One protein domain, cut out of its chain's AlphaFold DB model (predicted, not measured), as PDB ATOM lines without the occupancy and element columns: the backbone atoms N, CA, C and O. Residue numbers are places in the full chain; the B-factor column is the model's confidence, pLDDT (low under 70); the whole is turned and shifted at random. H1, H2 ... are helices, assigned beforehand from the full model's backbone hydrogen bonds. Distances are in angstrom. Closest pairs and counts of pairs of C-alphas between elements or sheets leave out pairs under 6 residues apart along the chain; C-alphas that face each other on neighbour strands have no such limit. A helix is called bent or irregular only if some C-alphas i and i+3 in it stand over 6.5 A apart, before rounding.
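What this domain is: This is residues 18 to 87 of the 95 residues of an uncharacterized protein of Desulfobacteraceae bacterium (UniProt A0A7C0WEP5). Two long helices make a T: H2 is the stem, and with its residues 50 to 54 it meets the middle stretch of H3, the crossbar, at residues 74 to 78. The short helix H1 sits at the far end of the stem, turned away from its line, and residues 80 to 87 stick out at one end of the crossbar. The printed part has 70 residues with three named helices, in the order H1, H2, H3, and no named strand; the class is all helix. The whole is extended and flat, with a radius of gyration of the C-alphas of 17.8 A and spans of 50 by 36 by 16 A.

How they stand to each other: Along the printed part, H1, residues 21 to 29, comes first and is close to but not clearly touching H2, residues 31 to 54. Their closest C-alphas are those of Leu 27 and Gly 33, 5.4 A apart. The two run the same way at a steep tilt of 54 degrees, and a tight link of 1 residue joins them. H2 has a kink of 36 degrees near residue 38, and residues 38 to 45, which belong to H2, stand free. A short link of 9 residues runs from H2 to H3, residues 64 to 85. H2 touches H3 with residues 50 to 54 alone, and H3 touches H2 with residues 74 to 78 alone. Their closest C-alphas are those of Ala 54 and Lys 74, 6.0 A apart. The lines of H2 and H3 are about perpendicular, at 83 degrees. H1 and H3 are apart. Every O i to N i+4 pair is within hydrogen-bond range in H1 and H3; in H2 it is 18 of 20.

Where its parts are: H1 runs from Pro 21, with its C-alpha at (-61.955, -33.290, 45.430), to Ser 29, 12.2 A from first to last C-alpha. H2 runs from Arg 31 to Ala 54, whose C-alpha is at (-21.720, -16.979, 41.877), and measures 32.0 A. H2 is irregular: C-alphas 37 and 40 are 7.0 A apart, where about 5 A is found in a regular helix. H3 runs from Leu 64 to Gly 85, whose C-alpha is at (-21.623, -24.339, 27.648), and measures 31.5 A.

The domain as a whole: The two C-alphas farthest apart are those of Lys 22 and Arg 62, at 51.0 A. The printed part, residues 18 to 87, has no cut, and no link between named helices is long. Residues 80 to 87, of which 80 to 85 belong to H3, stand free. The mean pLDDT of the printed part is 85.3; residues 38, 40 and 85 to 87 are under 70.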
ATOM      1  N   PHE A  18     -57.962 -27.745  52.054       74.12
ATOM      2  CA  PHE A  18     -59.208 -26.990  52.081       74.12
ATOM      3  C   PHE A  18     -60.005 -27.067  50.761       74.12
ATOM      4  O   PHE A  18     -61.100 -26.506  50.665       74.12
ATOM      5  N   LEU A  19     -59.472 -27.703  49.708       78.44
ATOM      6  CA  LEU A  19     -60.148 -27.815  48.415       78.44
ATOM      7  C   LEU A  19     -60.960 -29.106  48.322       78.44
ATOM      8  O   LEU A  19     -60.481 -30.194  48.628       78.44
ATOM      9  N   THR A  20     -62.177 -28.996  47.786       85.00
ATOM     10  CA  THR A  20     -63.001 -30.169  47.480       85.00
ATOM     11  C   THR A  20     -62.346 -31.040  46.396       85.00
ATOM     12  O   THR A  20     -61.662 -30.501  45.516       85.00
ATOM     13  N   PRO A  21     -62.593 -32.369  46.378       84.62
ATOM     14  CA  PRO A  21     -61.955 -33.290  45.430       84.62
ATOM     15  C   PRO A  21     -62.078 -32.853  43.964       84.62
ATOM     16  O   PRO A  21     -61.100 -32.886  43.220       84.62
ATOM     17  N   LYS A  22     -63.246 -32.330  43.567       86.62
ATOM     18  CA  LYS A  22     -63.492 -31.794  42.218       86.62
ATOM     19  C   LYS A  22     -62.603 -30.586  41.890       86.62
ATOM     20  O   LYS A  22     -62.031 -30.522  40.807       86.62
ATOM     21  N   ARG A  23     -62.450 -29.637  42.824       81.88
ATOM     22  CA  ARG A  23     -61.606 -28.439  42.635       81.88
ATOM     23  C   ARG A  23     -60.126 -28.804  42.586       81.88
ATOM     24  O   ARG A  23     -59.396 -28.262  41.762       81.88
ATOM     25  N   ARG A  24     -59.701 -29.749  43.427       82.12
ATOM     26  CA  ARG A  24     -58.337 -30.289  43.408       82.12
ATOM     27  C   ARG A  24     -58.036 -30.972  42.074       82.12
ATOM     28  O   ARG A  24     -57.019 -30.662  41.467       82.12
ATOM     29  N   GLN A  25     -58.947 -31.807  41.572       85.19
ATOM     30  CA  GLN A  25     -58.787 -32.474  40.278       85.19
ATOM     31  C   GLN A  25     -58.665 -31.476  39.116       85.19
ATOM     32  O   GLN A  25     -57.808 -31.660  38.259       85.19
ATOM     33  N   MET A  26     -59.462 -30.400  39.111       85.25
ATOM     34  CA  MET A  26     -59.369 -29.343  38.092       85.25
ATOM     35  C   MET A  26     -58.030 -28.592  38.120       85.25
ATOM     36  O   MET A  26     -57.527 -28.190  37.074       85.25
ATOM     37  N   LEU A  27     -57.452 -28.377  39.305       81.06
ATOM     38  CA  LEU A  27     -56.149 -27.720  39.426       81.06
ATOM     39  C   LEU A  27     -55.011 -28.656  39.017       81.06
ATOM     40  O   LEU A  27     -54.111 -28.214  38.313       81.06
ATOM     41  N   GLU A  28     -55.077 -29.930  39.412       81.12
ATOM     42  CA  GLU A  28     -54.089 -30.961  39.071       81.12
ATOM     43  C   GLU A  28     -54.039 -31.278  37.570       81.12
ATOM     44  O   GLU A  28     -52.950 -31.484  37.036       81.12
ATOM     45  N   SER A  29     -55.193 -31.303  36.890       85.38
ATOM     46  CA  SER A  29     -55.269 -31.505  35.435       85.38
ATOM     47  C   SER A  29     -54.950 -30.242  34.632       85.38
ATOM     48  O   SER A  29     -54.614 -30.321  33.451       85.38
ATOM     49  N   GLY A  30     -55.059 -29.072  35.261       83.81
ATOM     50  CA  GLY A  30     -54.760 -27.788  34.651       83.81
ATOM     51  C   GLY A  30     -53.289 -27.387  34.763       83.81
ATOM     52  O   GLY A  30     -52.451 -28.041  35.387       83.81
ATOM     53  N   ARG A  31     -52.978 -26.210  34.209       74.06
ATOM     54  CA  ARG A  31     -51.654 -25.590  34.363       74.06
ATOM     55  C   ARG A  31     -51.215 -25.428  35.832       74.06
ATOM     56  O   ARG A  31     -50.047 -25.687  36.090       74.06
ATOM     57  N   PRO A  32     -52.080 -25.086  36.810       76.00
ATOM     58  CA  PRO A  32     -51.655 -24.960  38.207       76.00
ATOM     59  C   PRO A  32     -50.977 -26.218  38.778       76.00
ATOM     60  O   PRO A  32     -49.977 -26.098  39.483       76.00
ATOM     61  N   GLY A  33     -51.458 -27.414  38.434       75.06
ATOM     62  CA  GLY A  33     -50.877 -28.691  38.850       75.06
ATOM     63  C   GLY A  33     -49.510 -28.951  38.225       75.06
ATOM     64  O   GLY A  33     -48.576 -29.350  38.917       75.06
ATOM     65  N   LEU A  34     -49.354 -28.647  36.934       74.44
ATOM     66  CA  LEU A  34     -48.061 -28.735  36.248       74.44
ATOM     67  C   LEU A  34     -47.034 -27.768  36.858       74.44
ATOM     68  O   LEU A  34     -45.889 -28.143  37.118       74.44
ATOM     69  N   PHE A  35     -47.464 -26.535  37.137       71.12
ATOM     70  CA  PHE A  35     -46.637 -25.512  37.770       71.12
ATOM     71  C   PHE A  35     -46.200 -25.978  39.162       71.12
ATOM     72  O   PHE A  35     -45.013 -25.931  39.468       71.12
ATOM     73  N   ARG A  36     -47.123 -26.521  39.968       71.06
ATOM     74  CA  ARG A  36     -46.833 -27.068  41.302       71.06
ATOM     75  C   ARG A  36     -45.816 -28.214  41.276       71.06
ATOM     76  O   ARG A  36     -45.005 -28.310  42.189       71.06
ATOM     77  N   LYS A  37     -45.843 -29.066  40.248       71.94
ATOM     78  CA  LYS A  37     -44.949 -30.232  40.134       71.94
ATOM     79  C   LYS A  37     -43.535 -29.867  39.689       71.94
ATOM     80  O   LYS A  37     -42.580 -30.445  40.194       71.94
ATOM     81  N   HIS A  38     -43.387 -28.931  38.753       68.50
ATOM     82  CA  HIS A  38     -42.096 -28.717  38.085       68.50
ATOM     83  C   HIS A  38     -41.411 -27.399  38.438       68.50
ATOM     84  O   HIS A  38     -40.183 -27.337  38.457       68.50
ATOM     85  N   ILE A  39     -42.167 -26.344  38.747       70.94
ATOM     86  CA  ILE A  39     -41.585 -25.012  38.945       70.94
ATOM     87  C   ILE A  39     -40.864 -24.878  40.286       70.94
ATOM     88  O   ILE A  39     -39.756 -24.349  40.267       70.94
ATOM     89  N   PRO A  40     -41.386 -25.375  41.427       68.75
ATOM     90  CA  PRO A  40     -40.658 -25.290  42.689       68.75
ATOM     91  C   PRO A  40     -39.291 -25.973  42.603       68.75
ATOM     92  O   PRO A  40     -38.284 -25.375  42.961       68.75
ATOM     93  N   ALA A  41     -39.229 -27.176  42.025       73.88
ATOM     94  CA  ALA A  41     -37.972 -27.898  41.845       73.88
ATOM     95  C   ALA A  41     -36.998 -27.153  40.916       73.88
ATOM     96  O   ALA A  41     -35.807 -27.066  41.211       73.88
ATOM     97  N   ALA A  42     -37.499 -26.573  39.820       77.44
ATOM     98  CA  ALA A  42     -36.680 -25.796  38.894       77.44
ATOM     99  C   ALA A  42     -36.135 -24.504  39.528       77.44
ATOM    100  O   ALA A  42     -34.970 -24.168  39.329       77.44
ATOM    101  N   VAL A  43     -36.951 -23.798  40.317       84.50
ATOM    102  CA  VAL A  43     -36.550 -22.568  41.017       84.50
ATOM    103  C   VAL A  43     -35.518 -22.870  42.102       84.50
ATOM    104  O   VAL A  43     -34.492 -22.195  42.157       84.50
ATOM    105  N   GLU A  44     -35.735 -23.904  42.918       85.62
ATOM    106  CA  GLU A  44     -34.775 -24.323  43.948       85.62
ATOM    107  C   GLU A  44     -33.439 -24.754  43.332       85.62
ATOM    108  O   GLU A  44     -32.370 -24.327  43.780       85.62
ATOM    109  N   ALA A  45     -33.479 -25.540  42.250       85.12
ATOM    110  CA  ALA A  45     -32.279 -25.940  41.522       85.12
ATOM    111  C   ALA A  45     -31.532 -24.725  40.949       85.12
ATOM    112  O   ALA A  45     -30.317 -24.610  41.135       85.12
ATOM    113  N   ALA A  46     -32.250 -23.791  40.316       87.94
ATOM    114  CA  ALA A  46     -31.672 -22.573  39.756       87.94
ATOM    115  C   ALA A  46     -31.032 -21.690  40.837       87.94
ATOM    116  O   ALA A  46     -29.901 -21.238  40.663       87.94
ATOM    117  N   MET A  47     -31.703 -21.484  41.974       91.00
ATOM    118  CA  MET A  47     -31.174 -20.682  43.084       91.00
ATOM    119  C   MET A  47     -29.976 -21.352  43.768       91.00
ATOM    120  O   MET A  47     -29.011 -20.676  44.127       91.00
ATOM    121  N   SER A  48     -30.007 -22.678  43.924       89.44
ATOM    122  CA  SER A  48     -28.901 -23.455  44.493       89.44
ATOM    123  C   SER A  48     -27.663 -23.443  43.594       89.44
ATOM    124  O   SER A  48     -26.537 -23.293  44.068       89.44
ATOM    125  N   GLU A  49     -27.841 -23.566  42.280       90.69
ATOM    126  CA  GLU A  49     -26.751 -23.418  41.315       90.69
ATOM    127  C   GLU A  49     -26.219 -21.984  41.274       90.69
ATOM    128  O   GLU A  49     -25.005 -21.782  41.291       90.69
ATOM    129  N   TYR A  50     -27.114 -20.998  41.254       93.00
ATOM    130  CA  TYR A  50     -26.749 -19.590  41.226       93.00
ATOM    131  C   TYR A  50     -25.873 -19.214  42.427       93.00
ATOM    132  O   TYR A  50     -24.824 -18.585  42.275       93.00
ATOM    133  N   ASP A  51     -26.248 -19.676  43.618       93.44
ATOM    134  CA  ASP A  51     -25.450 -19.486  44.822       93.44
ATOM    135  C   ASP A  51     -24.118 -20.244  44.783       93.44
ATOM    136  O   ASP A  51     -23.088 -19.668  45.112       93.44
ATOM    137  N   ARG A  52     -24.087 -21.497  44.308       91.38
ATOM    138  CA  ARG A  52     -22.833 -22.267  44.205       91.38
ATOM    139  C   ARG A  52     -21.843 -21.681  43.201       91.38
ATOM    140  O   ARG A  52     -20.647 -21.674  43.468       91.38
ATOM    141  N   ARG A  53     -22.326 -21.204  42.051       89.00
ATOM    142  CA  ARG A  53     -21.472 -20.677  40.974       89.00
ATOM    143  C   ARG A  53     -21.060 -19.231  41.203       89.00
ATOM    144  O   ARG A  53     -19.945 -18.861  40.857       89.00
ATOM    145  N   ALA A  54     -21.951 -18.412  41.757       90.50
ATOM    146  CA  ALA A  54     -21.720 -16.979  41.877       90.50
ATOM    147  C   ALA A  54     -21.621 -16.478  43.326       90.50
ATOM    148  O   ALA A  54     -21.302 -15.306  43.530       90.50
ATOM    149  N   GLY A  55     -21.888 -17.303  44.341       93.00
ATOM    150  CA  GLY A  55     -21.818 -16.914  45.754       93.00
ATOM    151  C   GLY A  55     -22.763 -15.765  46.105       93.00
ATOM    152  O   GLY A  55     -22.371 -14.841  46.822       93.00
ATOM    153  N   VAL A  56     -23.972 -15.739  45.530       93.75
ATOM    154  CA  VAL A  56     -24.894 -14.599  45.673       93.75
ATOM    155  C   VAL A  56     -25.314 -14.367  47.126       93.75
ATOM    156  O   VAL A  56     -25.444 -13.215  47.539       93.75
ATOM    157  N   LYS A  57     -25.462 -15.427  47.935       92.56
ATOM    158  CA  LYS A  57     -25.870 -15.290  49.342       92.56
ATOM    159  C   LYS A  57     -24.767 -14.717  50.233       92.56
ATOM    160  O   LYS A  57     -25.050 -14.297  51.348       92.56
ATOM    161  N   GLN A  58     -23.529 -14.672  49.740       92.06
ATOM    162  CA  GLN A  58     -22.362 -14.137  50.447       92.06
ATOM    163  C   GLN A  58     -21.956 -12.740  49.944       92.06
ATOM    164  O   GLN A  58     -20.834 -12.294  50.185       92.06
ATOM    165  N   LEU A  59     -22.842 -12.032  49.228       92.38
ATOM    166  CA  LEU A  59     -22.585 -10.664  48.775       92.38
ATOM    167  C   LEU A  59     -22.402  -9.712  49.965       92.38
ATOM    168  O   LEU A  59     -23.303  -9.521  50.778       92.38
ATOM    169  N   ARG A  60     -21.236  -9.064  50.024       92.25
ATOM    170  CA  ARG A  60     -20.887  -8.059  51.035       92.25
ATOM    171  C   ARG A  60     -20.706  -6.699  50.365       92.25
ATOM    172  O   ARG A  60     -19.587  -6.249  50.154       92.25
ATOM    173  N   VAL A  61     -21.819  -6.068  50.004       93.94
ATOM    174  CA  VAL A  61     -21.858  -4.687  49.494       93.94
ATOM    175  C   VAL A  61     -22.792  -3.856  50.369       93.94
ATOM    176  O   VAL A  61     -23.759  -4.384  50.918       93.94
ATOM    177  N   ARG A  62     -22.485  -2.567  50.547       93.44
ATOM    178  CA  ARG A  62     -23.345  -1.647  51.303       93.44
ATOM    179  C   ARG A  62     -24.554  -1.263  50.441       93.44
ATOM    180  O   ARG A  62     -24.406  -1.115  49.235       93.44
ATOM    181  N   ASP A  63     -25.717  -1.118  51.077       93.44
ATOM    182  CA  ASP A  63     -27.003  -0.714  50.483       93.44
ATOM    183  C   ASP A  63     -27.729  -1.739  49.593       93.44
ATOM    184  O   ASP A  63     -27.178  -2.356  48.682       93.44
ATOM    185  N   LEU A  64     -29.051  -1.850  49.781       93.81
ATOM    186  CA  LEU A  64     -29.897  -2.796  49.038       93.81
ATOM    187  C   LEU A  64     -29.923  -2.544  47.524       93.81
ATOM    188  O   LEU A  64     -30.081  -3.488  46.753       93.81
ATOM    189  N   LYS A  65     -29.779  -1.287  47.081       95.25
ATOM    190  CA  LYS A  65     -29.712  -0.961  45.645       95.25
ATOM    191  C   LYS A  65     -28.470  -1.585  45.000       95.25
ATOM    192  O   LYS A  65     -28.588  -2.201  43.942       95.25
ATOM    193  N   ALA A  66     -27.319  -1.504  45.669       93.69
ATOM    194  CA  ALA A  66     -26.084  -2.120  45.198       93.69
ATOM    195  C   ALA A  66     -26.150  -3.652  45.270       93.69
ATOM    196  O   ALA A  66     -25.719  -4.321  44.331       93.69
ATOM    197  N   VAL A  67     -26.760  -4.218  46.323       95.19
ATOM    198  CA  VAL A  67     -26.999  -5.672  46.429       95.19
ATOM    199  C   VAL A  67     -27.805  -6.180  45.232       95.19
ATOM    200  O   VAL A  67     -27.401  -7.151  44.596       95.19
ATOM    201  N   LYS A  68     -28.913  -5.508  44.884       95.12
ATOM    202  CA  LYS A  68     -29.755  -5.881  43.734       95.12
ATOM    203  C   LYS A  68     -28.982  -5.838  42.419       95.12
ATOM    204  O   LYS A  68     -29.076  -6.777  41.636       95.12
ATOM    205  N   PHE A  69     -28.206  -4.779  42.196       96.25
ATOM    206  CA  PHE A  69     -27.386  -4.643  40.995       96.25
ATOM    207  C   PHE A  69     -26.335  -5.761  40.889       96.25
ATOM    208  O   PHE A  69     -26.249  -6.436  39.865       96.25
ATOM    209  N   CYS A  70     -25.601  -6.031  41.974       95.88
ATOM    210  CA  CYS A  70     -24.600  -7.100  42.010       95.88
ATOM    211  C   CYS A  70     -25.224  -8.485  41.802       95.88
ATOM    212  O   CYS A  70     -24.667  -9.317  41.088       95.88
ATOM    213  N   ALA A  71     -26.393  -8.734  42.397       96.44
ATOM    214  CA  ALA A  71     -27.136  -9.968  42.185       96.44
ATOM    215  C   ALA A  71     -27.645 -10.095  40.735       96.44
ATOM    216  O   ALA A  71     -27.641 -11.190  40.183       96.44
ATOM    217  N   ALA A  72     -28.045  -9.006  40.079       96.38
ATOM    218  CA  ALA A  72     -28.441  -9.058  38.671       96.38
ATOM    219  C   ALA A  72     -27.251  -9.402  37.760       96.38
ATOM    220  O   ALA A  72     -27.359 -10.297  36.923       96.38
ATOM    221  N   LEU A  73     -26.096  -8.759  37.967       96.06
ATOM    222  CA  LEU A  73     -24.878  -9.040  37.196       96.06
ATOM    223  C   LEU A  73     -24.407 -10.487  37.356       96.06
ATOM    224  O   LEU A  73     -24.071 -11.149  36.377       96.06
ATOM    225  N   LYS A  74     -24.412 -11.001  38.585       94.19
ATOM    226  CA  LYS A  74     -24.029 -12.388  38.859       94.19
ATOM    227  C   LYS A  74     -24.988 -13.388  38.203       94.19
ATOM    228  O   LYS A  74     -24.526 -14.383  37.649       94.19
ATOM    229  N   ALA A  75     -26.296 -13.122  38.217       95.50
ATOM    230  CA  ALA A  75     -27.278 -13.963  37.533       95.50
ATOM    231  C   ALA A  75     -27.082 -13.941  36.007       95.50
ATOM    232  O   ALA A  75     -27.089 -14.993  35.370       95.50
ATOM    233  N   LEU A  76     -26.836 -12.758  35.434       95.25
ATOM    234  CA  LEU A  76     -26.517 -12.602  34.015       95.25
ATOM    235  C   LEU A  76     -25.270 -13.408  33.634       95.25
ATOM    236  O   LEU A  76     -25.302 -14.148  32.656       95.25
ATOM    237  N   GLY A  77     -24.207 -13.326  34.441       92.69
ATOM    238  CA  GLY A  77     -22.987 -14.104  34.236       92.69
ATOM    239  C   GLY A  77     -23.258 -15.609  34.198       92.69
ATOM    240  O   GLY A  77     -22.867 -16.276  33.244       92.69
ATOM    241  N   VAL A  78     -23.994 -16.144  35.179       89.88
ATOM    242  CA  VAL A  78     -24.372 -17.571  35.195       89.88
ATOM    243  C   VAL A  78     -25.163 -17.961  33.944       89.88
ATOM    244  O   VAL A  78     -24.904 -19.020  33.376       89.88
ATOM    245  N   ASN A  79     -26.077 -17.113  33.472       92.06
ATOM    246  CA  ASN A  79     -26.856 -17.385  32.264       92.06
ATOM    247  C   ASN A  79     -25.998 -17.375  30.989       92.06
ATOM    248  O   ASN A  79     -26.171 -18.253  30.148       92.06
ATOM    249  N   ILE A  80     -25.046 -16.443  30.868       91.69
ATOM    250  CA  ILE A  80     -24.102 -16.397  29.741       91.69
ATOM    251  C   ILE A  80     -23.233 -17.659  29.724       91.69
ATOM    252  O   ILE A  80     -23.125 -18.303  28.687       91.69
ATOM    253  N   PHE A  81     -22.675 -18.074  30.867       87.44
ATOM    254  CA  PHE A  81     -21.873 -19.301  30.940       87.44
ATOM    255  C   PHE A  81     -22.685 -20.563  30.638       87.44
ATOM    256  O   PHE A  81     -22.162 -21.495  30.031       87.44
ATOM    257  N   ARG A  82     -23.964 -20.610  31.030       86.12
ATOM    258  CA  ARG A  82     -24.867 -21.703  30.637       86.12
ATOM    259  C   ARG A  82     -25.085 -21.725  29.131       86.12
ATOM    260  O   ARG A  82     -24.976 -22.789  28.544       86.12
ATOM    261  N   ALA A  83     -25.357 -20.576  28.516       88.19
ATOM    262  CA  ALA A  83     -25.536 -20.479  27.069       88.19
ATOM    263  C   ALA A  83     -24.256 -20.854  26.306       88.19
ATOM    264  O   ALA A  83     -24.326 -21.593  25.332       88.19
ATOM    265  N   ALA A  84     -23.089 -20.419  26.790       87.38
ATOM    266  CA  ALA A  84     -21.793 -20.757  26.208       87.38
ATOM    267  C   ALA A  84     -21.468 -22.257  26.327       87.38
ATOM    268  O   ALA A  84     -20.987 -22.851  25.372       87.38
ATOM    269  N   GLY A  85     -21.779 -22.890  27.464       69.25
ATOM    270  CA  GLY A  85     -21.623 -24.339  27.648       69.25
ATOM    271  C   GLY A  85     -22.691 -25.197  26.952       69.25
ATOM    272  O   GLY A  85     -22.578 -26.417  26.969       69.25
ATOM    273  N   MET A  86     -23.727 -24.578  26.372       54.94
ATOM    274  CA  MET A  86     -24.714 -25.228  25.499       54.94
ATOM    275  C   MET A  86     -24.403 -25.034  24.007       54.94
ATOM    276  O   MET A  86     -25.186 -25.487  23.173       54.94
ATOM    277  N   MET A  87     -23.292 -24.378  23.654       37.19
ATOM    278  CA  MET A  87     -22.819 -24.362  22.272       37.19
ATOM    279  C   MET A  87     -22.314 -25.772  21.928       37.19
ATOM    280  O   MET A  87     -21.395 -26.243  22.603       37.19
TER     281      MET A  87